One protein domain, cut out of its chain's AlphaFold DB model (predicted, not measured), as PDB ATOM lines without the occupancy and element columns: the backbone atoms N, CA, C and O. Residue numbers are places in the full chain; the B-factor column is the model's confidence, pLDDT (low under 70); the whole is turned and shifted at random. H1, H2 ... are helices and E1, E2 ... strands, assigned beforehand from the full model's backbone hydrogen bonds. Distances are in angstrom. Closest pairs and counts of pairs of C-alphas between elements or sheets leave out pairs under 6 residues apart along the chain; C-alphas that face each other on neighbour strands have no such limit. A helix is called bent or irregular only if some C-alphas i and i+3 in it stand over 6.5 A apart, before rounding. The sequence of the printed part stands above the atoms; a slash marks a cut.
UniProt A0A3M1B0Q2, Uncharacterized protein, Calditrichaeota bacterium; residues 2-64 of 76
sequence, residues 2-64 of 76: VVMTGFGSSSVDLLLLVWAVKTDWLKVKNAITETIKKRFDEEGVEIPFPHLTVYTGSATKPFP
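What this domain is: This is residues 2 to 64 of the 76 residues of an uncharacterized protein of Calditrichaeota bacterium (UniProt A0A3M1B0Q2). A strand hairpin, E1 and E2, and one helix, H1, make an open, loosely joined body, and a long tail without named elements, residues 43 to 64, runs away from the end of H1 and makes much of the length. After E2 the backbone runs on past the hairpin, turns in a bend at residues 21 to 24 and folds back as H1; residues 21 to 27, 38 to 44 and 56 to 62 stick out. The printed part has 63 residues, with two named strands and then one named helix in the order E1, E2, H1; the two-stranded sheet, E1 - E2, is antiparallel. The class is mixed, helices and strands, although under half of the residues are in named elements. The whole is extended, with a radius of gyration of the C-alphas of 18.6 A, and spans 59 by 24 by 18 A.

Where its parts are: E1 is residues 2 to 7, from C-alpha 2 at (-17.063, -30.875, 10.082) to C-alpha 7, 15.1 A away. E2 is residues 12 to 16 and measures 13.1 A from first to last C-alpha. H1 is residues 25 to 42, from C-alpha 25 at (-34.095, -36.449, 11.595) to C-alpha 42 at (-16.594, -32.402, 29.860), a length of 25.6 A. Residues 43 to 64 hold no named element.

How they stand to each other: E1 and E2 form a hairpin over a tight link of 4 residues. They are antiparallel, with 153 degrees between their N-to-C directions. The C-alphas of Met 4 and Leu 14, which face each other, are 4.5 A apart. N of residue 3 and O of residue 15 are within hydrogen-bond range at 2.9 A, and so are N of residue 15 and O of residue 3 at 2.8 A. A short link of 8 residues joins E2 to H1. E1 and H1 are apart, with no C-alpha of the one within 8 A of the other. In H1 each O i to N i+4 pair is within hydrogen-bond range, and the helix is not bent.

The domain as a whole: The two C-alphas farthest apart are those of Thr 23 and Lys 61, at 60.0 A, and the outline is a rod. The C-alphas of Val 2 and Pro 64, the first and last printed, are 46.4 A apart. The C-alphas of residues 43 to 64 lie 4 to 34 A from the mean of the C-alphas. The printed part has no cut, and no link between named elements is long. The mean pLDDT of the printed part is 88.2, and residues 57 to 64 are under 70.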
ATOM      1  N   VAL A   2     -17.175 -32.098   9.268       94.50
ATOM      2  CA  VAL A   2     -17.063 -30.875  10.082       94.50
ATOM      3  C   VAL A   2     -16.197 -29.879   9.324       94.50
ATOM      4  O   VAL A   2     -15.143 -30.262   8.818       94.50
ATOM      5  N   VAL A   3     -16.656 -28.634   9.213       96.75
ATOM      6  CA  VAL A   3     -15.962 -27.557   8.495       96.75
ATOM      7  C   VAL A   3     -15.957 -26.310   9.369       96.75
ATOM      8  O   VAL A   3     -16.991 -25.953   9.922       96.75
ATOM      9  N   MET A   4     -14.818 -25.630   9.482       95.62
ATOM     10  CA  MET A   4     -14.767 -24.299  10.088       95.62
ATOM     11  C   MET A   4     -15.274 -23.274   9.074       95.62
ATOM     12  O   MET A   4     -14.729 -23.174   7.975       95.62
ATOM     13  N   THR A   5     -16.332 -22.545   9.418       95.25
ATOM     14  CA  THR A   5     -16.969 -21.583   8.506       95.25
ATOM     15  C   THR A   5     -16.410 -20.176   8.644       95.25
ATOM     16  O   THR A   5     -16.499 -19.403   7.694       95.25
ATOM     17  N   GLY A   6     -15.812 -19.841   9.790       93.00
ATOM     18  CA  GLY A   6     -15.161 -18.551   9.998       93.00
ATOM     19  C   GLY A   6     -15.088 -18.140  11.465       93.00
ATOM     20  O   GLY A   6     -15.188 -18.974  12.366       93.00
ATOM     21  N   PHE A   7     -14.911 -16.837  11.673       91.12
ATOM     22  CA  PHE A   7     -14.913 -16.189  12.981       91.12
ATOM     23  C   PHE A   7     -16.159 -15.305  13.104       91.12
ATOM     24  O   PHE A   7     -16.365 -14.417  12.274       91.12
ATOM     25  N   GLY A   8     -16.983 -15.566  14.119       85.88
ATOM     26  CA  GLY A   8     -18.117 -14.724  14.488       85.88
ATOM     27  C   GLY A   8     -17.678 -13.495  15.290       85.88
ATOM     28  O   GLY A   8     -16.489 -13.255  15.496       85.88
ATOM     29  N   SER A   9     -18.638 -12.711  15.789       82.19
ATOM     30  CA  SER A   9     -18.350 -11.515  16.602       82.19
ATOM     31  C   SER A   9     -17.596 -11.829  17.897       82.19
ATOM     32  O   SER A   9     -16.845 -10.994  18.391       82.19
ATOM     33  N   SER A  10     -17.797 -13.029  18.442       88.38
ATOM     34  CA  SER A  10     -17.112 -13.527  19.633       88.38
ATOM     35  C   SER A  10     -17.102 -15.062  19.639       88.38
ATOM     36  O   SER A  10     -17.431 -15.669  20.650       88.38
ATOM     37  N   SER A  11     -16.801 -15.703  18.501       89.44
ATOM     38  CA  SER A  11     -16.825 -17.171  18.354       89.44
ATOM     39  C   SER A  11     -15.964 -17.674  17.190       89.44
ATOM     40  O   SER A  11     -15.666 -16.940  16.248       89.44
ATOM     41  N   VAL A  12     -15.593 -18.955  17.239       91.62
ATOM     42  CA  VAL A  12     -15.196 -19.731  16.056       91.62
ATOM     43  C   VAL A  12     -16.400 -20.548  15.614       91.62
ATOM     44  O   VAL A  12     -16.923 -21.345  16.394       91.62
ATOM     45  N   ASP A  13     -16.822 -20.376  14.366       94.50
ATOM     46  CA  ASP A  13     -18.032 -21.015  13.863       94.50
ATOM     47  C   ASP A  13     -17.690 -22.328  13.147       94.50
ATOM     48  O   ASP A  13     -16.838 -22.381  12.251       94.50
ATOM     49  N   LEU A  14     -18.373 -23.405  13.548       95.06
ATOM     50  CA  LEU A  14     -18.210 -24.753  13.007       95.06
ATOM     51  C   LEU A  14     -19.529 -25.248  12.403       95.06
ATOM     52  O   LEU A  14     -20.581 -25.208  13.041       95.06
ATOM     53  N   LEU A  15     -19.459 -25.794  11.191       95.44
ATOM     54  CA  LEU A  15     -20.567 -26.443  10.501       95.44
ATOM     55  C   LEU A  15     -20.417 -27.964  10.553       95.44
ATOM     56  O   LEU A  15     -19.466 -28.530  10.008       95.44
ATOM     57  N   LEU A  16     -21.405 -28.633  11.148       96.31
ATOM     58  CA  LEU A  16     -21.545 -30.087  11.134       96.31
ATOM     59  C   LEU A  16     -22.593 -30.509  10.096       96.31
ATOM     60  O   LEU A  16     -23.765 -30.153  10.195       96.31
ATOM     61  N   LEU A  17     -22.177 -31.324   9.126       95.69
ATOM     62  CA  LEU A  17     -23.043 -31.907   8.100       95.69
ATOM     63  C   LEU A  17     -23.160 -33.419   8.307       95.69
ATOM     64  O   LEU A  17     -22.160 -34.147   8.244       95.69
ATOM     65  N   VAL A  18     -24.391 -33.873   8.536       94.81
ATOM     66  CA  VAL A  18     -24.764 -35.269   8.795       94.81
ATOM     67  C   VAL A  18     -26.073 -35.603   8.086       94.81
ATOM     68  O   VAL A  18     -27.002 -34.799   8.066       94.81
ATOM     69  N   TRP A  19     -26.142 -36.803   7.514       95.94
ATOM     70  CA  TRP A  19     -27.358 -37.356   6.923       95.94
ATOM     71  C   TRP A  19     -28.074 -38.230   7.949       95.94
ATOM     72  O   TRP A  19     -27.438 -39.019   8.645       95.94
ATOM     73  N   ALA A  20     -29.396 -38.105   8.025       95.44
ATOM     74  CA  ALA A  20     -30.241 -38.918   8.889       95.44
ATOM     75  C   ALA A  20     -31.444 -39.440   8.102       95.44
ATOM     76  O   ALA A  20     -31.891 -38.816   7.135       95.44
ATOM     77  N   VAL A  21     -31.992 -40.575   8.538       97.25
ATOM     78  CA  VAL A  21     -33.263 -41.079   8.010       97.25
ATOM     79  C   VAL A  21     -34.348 -40.043   8.297       97.25
ATOM     80  O   VAL A  21     -34.420 -39.495   9.396       97.25
ATOM     81  N   LYS A  22     -35.208 -39.766   7.311       96.25
ATOM     82  CA  LYS A  22     -36.231 -38.710   7.401       96.25
ATOM     83  C   LYS A  22     -37.130 -38.848   8.636       96.25
ATOM     84  O   LYS A  22     -37.488 -37.839   9.233       96.25
ATOM     85  N   THR A  23     -37.478 -40.079   9.013       97.50
ATOM     86  CA  THR A  23     -38.309 -40.383  10.192       97.50
ATOM     87  C   THR A  23     -37.640 -39.983  11.503       97.50
ATOM     88  O   THR A  23     -38.328 -39.592  12.440       97.50
ATOM     89  N   ASP A  24     -36.307 -40.013  11.547       96.50
ATOM     90  CA  ASP A  24     -35.524 -39.824  12.767       96.50
ATOM     91  C   ASP A  24     -34.812 -38.471  12.817       96.50
ATOM     92  O   ASP A  24     -34.163 -38.161  13.815       96.50
ATOM     93  N   TRP A  25     -34.921 -37.648  11.768       95.75
ATOM     94  CA  TRP A  25     -34.095 -36.449  11.595       95.75
ATOM     95  C   TRP A  25     -34.123 -35.526  12.826       95.75
ATOM     96  O   TRP A  25     -33.080 -35.046  13.267       95.75
ATOM     97  N   LEU A  26     -35.307 -35.320  13.417       95.88
ATOM     98  CA  LEU A  26     -35.492 -34.440  14.569       95.88
ATOM     99  C   LEU A  26     -34.865 -35.039  15.832       95.88
ATOM    100  O   LEU A  26     -34.183 -34.341  16.580       95.88
ATOM    101  N   LYS A  27     -35.051 -36.348  16.037       97.50
ATOM    102  CA  LYS A  27     -34.453 -37.087  17.153       97.50
ATOM    103  C   LYS A  27     -32.930 -37.036  17.069       97.50
ATOM    104  O   LYS A  27     -32.275 -36.734  18.063       97.50
ATOM    105  N   VAL A  28     -32.379 -37.277  15.880       97.25
ATOM    106  CA  VAL A  28     -30.935 -37.227  15.624       97.25
ATOM    107  C   VAL A  28     -30.390 -35.817  15.851       97.25
ATOM    108  O   VAL A  28     -29.396 -35.669  16.557       97.25
ATOM    109  N   LYS A  29     -31.054 -34.776  15.333       95.38
ATOM    110  CA  LYS A  29     -30.633 -33.381  15.537       95.38
ATOM    111  C   LYS A  29     -30.553 -33.017  17.022       95.38
ATOM    112  O   LYS A  29     -29.550 -32.445  17.452       95.38
ATOM    113  N   ASN A  30     -31.583 -33.356  17.795       97.19
ATOM    114  CA  ASN A  30     -31.629 -33.024  19.219       97.19
ATOM    115  C   ASN A  30     -30.557 -33.795  19.997       97.19
ATOM    116  O   ASN A  30     -29.781 -33.185  20.728       97.19
ATOM    117  N   ALA A  31     -30.447 -35.107  19.759       97.81
ATOM    118  CA  ALA A  31     -29.473 -35.960  20.434       97.81
ATOM    119  C   ALA A  31     -28.026 -35.531  20.154       97.81
ATOM    120  O   ALA A  31     -27.208 -35.478  21.070       97.81
ATOM    121  N   ILE A  32     -27.707 -35.189  18.900       97.06
ATOM    122  CA  ILE A  32     -26.374 -34.699  18.529       97.06
ATOM    123  C   ILE A  32     -26.077 -33.371  19.228       97.06
ATOM    124  O   ILE A  32     -25.002 -33.226  19.800       97.06
ATOM    125  N   THR A  33     -27.017 -32.422  19.220       95.94
ATOM    126  CA  THR A  33     -26.819 -31.102  19.848       95.94
ATOM    127  C   THR A  33     -26.557 -31.229  21.351       95.94
ATOM    128  O   THR A  33     -25.604 -30.641  21.860       95.94
ATOM    129  N   GLU A  34     -27.353 -32.041  22.049       97.31
ATOM    130  CA  GLU A  34     -27.184 -32.301  23.482       97.31
ATOM    131  C   GLU A  34     -25.849 -32.994  23.781       97.31
ATOM    132  O   GLU A  34     -25.107 -32.575  24.670       97.31
ATOM    133  N   THR A  35     -25.508 -34.017  22.993       97.44
ATOM    134  CA  THR A  35     -24.256 -34.764  23.159       97.44
ATOM    135  C   THR A  35     -23.044 -33.864  22.940       97.44
ATOM    136  O   THR A  35     -22.106 -33.915  23.730       97.44
ATOM    137  N   ILE A  36     -23.059 -33.021  21.902       96.44
ATOM    138  CA  ILE A  36     -21.970 -32.077  21.626       96.44
ATOM    139  C   ILE A  36     -21.807 -31.109  22.793       96.44
ATOM    140  O   ILE A  36     -20.691 -30.952  23.275       96.44
ATOM    141  N   LYS A  37     -22.900 -30.512  23.288       95.69
ATOM    142  CA  LYS A  37     -22.832 -29.593  24.430       95.69
ATOM    143  C   LYS A  37     -22.227 -30.269  25.656       95.69
ATOM    144  O   LYS A  37     -21.291 -29.737  26.241       95.69
ATOM    145  N   LYS A  38     -22.722 -31.459  26.003       97.38
ATOM    146  CA  LYS A  38     -22.229 -32.217  27.156       97.38
ATOM    147  C   LYS A  38     -20.743 -32.551  27.019       97.38
ATOM    148  O   LYS A  38     -19.996 -32.402  27.977       97.38
ATOM    149  N   ARG A  39     -20.309 -32.977  25.830       97.69
ATOM    150  CA  ARG A  39     -18.895 -33.267  25.571       97.69
ATOM    151  C   ARG A  39     -18.025 -32.022  25.626       97.69
ATOM    152  O   ARG A  39     -16.927 -32.094  26.150       97.69
ATOM    153  N   PHE A  40     -18.503 -30.895  25.113       96.62
ATOM    154  CA  PHE A  40     -17.770 -29.636  25.211       96.62
ATOM    155  C   PHE A  40     -17.566 -29.237  26.673       96.62
ATOM    156  O   PHE A  40     -16.448 -28.904  27.047       96.62
ATOM    157  N   ASP A  41     -18.588 -29.394  27.515       96.31
ATOM    158  CA  ASP A  41     -18.466 -29.138  28.954       96.31
ATOM    159  C   ASP A  41     -17.469 -30.086  29.640       96.31
ATOM    160  O   ASP A  41     -16.654 -29.641  30.445       96.31
ATOM    161  N   GLU A  42     -17.511 -31.385  29.314       97.56
ATOM    162  CA  GLU A  42     -16.594 -32.402  29.860       97.56
ATOM    163  C   GLU A  42     -15.127 -32.140  29.483       97.56
ATOM    164  O   GLU A  42     -14.232 -32.362  30.296       97.56
ATOM    165  N   GLU A  43     -14.884 -31.642  28.270       97.38
ATOM    166  CA  GLU A  43     -13.542 -31.370  27.739       97.38
ATOM    167  C   GLU A  43     -13.070 -29.926  28.010       97.38
ATOM    168  O   GLU A  43     -11.984 -29.534  27.582       97.38
ATOM    169  N   GLY A  44     -13.874 -29.109  28.702       95.06
ATOM    170  CA  GLY A  44     -13.542 -27.712  29.011       95.06
ATOM    171  C   GLY A  44     -13.589 -26.763  27.805       95.06
ATOM    172  O   GLY A  44     -12.967 -25.701  27.828       95.06
ATOM    173  N   VAL A  45     -14.312 -27.129  26.746       94.69
ATOM    174  CA  VAL A  45     -14.566 -26.281  25.577       94.69
ATOM    175  C   VAL A  45     -15.758 -25.371  25.871       94.69
ATOM    176  O   VAL A  45     -16.907 -25.808  25.904       94.69
ATOM    177  N   GLU A  46     -15.494 -24.083  26.069       89.62
ATOM    178  CA  GLU A  46     -16.537 -23.094  26.348       89.62
ATOM    179  C   GLU A  46     -17.233 -22.613  25.063       89.62
ATOM    180  O   GLU A  46     -16.589 -22.345  24.047       89.62
ATOM    181  N   ILE A  47     -18.564 -22.467  25.117       88.56
ATOM    182  CA  ILE A  47     -19.344 -21.780  24.079       88.56
ATOM    183  C   ILE A  47     -19.465 -20.309  24.495       88.56
ATOM    184  O   ILE A  47     -20.183 -20.017  25.454       88.56
ATOM    185  N   PRO A  48     -18.780 -19.387  23.800       87.75
ATOM    186  CA  PRO A  48     -18.656 -18.010  24.252       87.75
ATOM    187  C   PRO A  48     -19.978 -17.247  24.134       87.75
ATOM    188  O   PRO A  48     -20.697 -17.340  23.135       87.75
ATOM    189  N   PHE A  49     -20.266 -16.426  25.140       83.62
ATOM    190  CA  PHE A  49     -21.282 -15.382  25.038       83.62
ATOM    191  C   PHE A  49     -20.748 -14.190  24.230       83.62
ATOM    192  O   PHE A  49     -19.531 -13.994  24.161       83.62
ATOM    193  N   PRO A  50     -21.623 -13.355  23.638       80.88
ATOM    194  CA  PRO A  50     -21.191 -12.134  22.967       80.88
ATOM    195  C   PRO A  50     -20.421 -11.220  23.928       80.88
ATOM    196  O   PRO A  50     -21.006 -10.640  24.843       80.88
ATOM    197  N   HIS A  51     -19.110 -11.086  23.723       78.56
ATOM    198  CA  HIS A  51     -18.267 -10.206  24.523       78.56
ATOM    199  C   HIS A  51     -18.168  -8.820  23.874       78.56
ATOM    200  O   HIS A  51     -17.827  -8.693  22.699       78.56
ATOM    201  N   LEU A  52     -18.434  -7.769  24.653       79.94
ATOM    202  CA  LEU A  52     -18.192  -6.381  24.260       79.94
ATOM    203  C   LEU A  52     -17.141  -5.785  25.194       79.94
ATOM    204  O   LEU A  52     -17.388  -5.633  26.389       79.94
ATOM    205  N   THR A  53     -15.985  -5.411  24.649       78.56
ATOM    206  CA  THR A  53     -14.963  -4.695  25.418       78.56
ATOM    207  C   THR A  53     -15.096  -3.196  25.172       78.56
ATOM    208  O   THR A  53     -14.896  -2.722  24.055       78.56
ATOM    209  N   VAL A  54     -15.439  -2.443  26.218       77.00
ATOM    210  CA  VAL A  54     -15.546  -0.978  26.173       77.00
ATOM    211  C   VAL A  54     -14.228  -0.366  26.643       77.00
ATOM    212  O   VAL A  54     -13.806  -0.593  27.774       77.00
ATOM    213  N   TYR A  55     -13.594   0.430  25.783       70.94
ATOM    214  CA  TYR A  55     -12.379   1.179  26.107       70.94
ATOM    215  C   TYR A  55     -12.683   2.679  26.157       70.94
ATOM    216  O   TYR A  55     -13.151   3.251  25.173       70.94
ATOM    217  N   THR A  56     -12.383   3.340  27.277       70.31
ATOM    218  CA  THR A  56     -12.382   4.807  27.371       70.31
ATOM    219  C   THR A  56     -10.994   5.314  26.962       70.31
ATOM    220  O   THR A  56      -9.973   4.940  27.538       70.31
ATOM    221  N   GLY A  57     -10.926   6.071  25.866       59.72
ATOM    222  CA  GLY A  57      -9.672   6.400  25.184       59.72
ATOM    223  C   GLY A  57      -8.640   7.162  26.030       59.72
ATOM    224  O   GLY A  57      -8.979   8.038  26.822       59.72
ATOM    225  N   SER A  58      -7.365   6.886  25.723       55.00
ATOM    226  CA  SER A  58      -6.106   7.431  26.279       55.00
ATOM    227  C   SER A  58      -5.597   6.740  27.553       55.00
ATOM    228  O   SER A  58      -5.740   7.258  28.652       55.00
ATOM    229  N   ALA A  59      -4.941   5.585  27.375       57.47
ATOM    230  CA  ALA A  59      -4.057   4.936  28.354       57.47
ATOM    231  C   ALA A  59      -4.634   4.813  29.782       57.47
ATOM    232  O   ALA A  59      -4.252   5.538  30.696       57.47
ATOM    233  N   THR A  60      -5.549   3.856  29.944       54.69
ATOM    234  CA  THR A  60      -5.913   3.178  31.200       54.69
ATOM    235  C   THR A  60      -5.924   4.059  32.455       54.69
ATOM    236  O   THR A  60      -5.078   3.924  33.340       54.69
ATOM    237  N   LYS A  61      -6.943   4.911  32.584       59.47
ATOM    238  CA  LYS A  61      -7.439   5.307  33.908       59.47
ATOM    239  C   LYS A  61      -8.648   4.428  34.247       59.47
ATOM    240  O   LYS A  61      -9.464   4.197  33.352       59.47
ATOM    241  N   PRO A  62      -8.750   3.896  35.480       63.56
ATOM    242  CA  PRO A  62      -9.913   3.134  35.923       63.56
ATOM    243  C   PRO A  62     -11.218   3.873  35.624       63.56
ATOM    244  O   PRO A  62     -11.248   5.104  35.631       63.56
ATOM    245  N   PHE A  63     -12.279   3.110  35.356       66.56
ATOM    246  CA  PHE A  63     -13.608   3.652  35.090       66.56
ATOM    247  C   PHE A  63     -14.005   4.612  36.228       66.56
ATOM    248  O   PHE A  63     -14.013   4.174  37.383       66.56
ATOM    249  N   PRO A  64     -14.275   5.904  35.956       69.44
ATOM    250  CA  PRO A  64     -14.662   6.838  37.003       69.44
ATOM    251  C   PRO A  64     -16.062   6.458  37.494       69.44
ATOM    252  O   PRO A  64     -17.042   6.591  36.765       69.44
TER     253      PRO A  64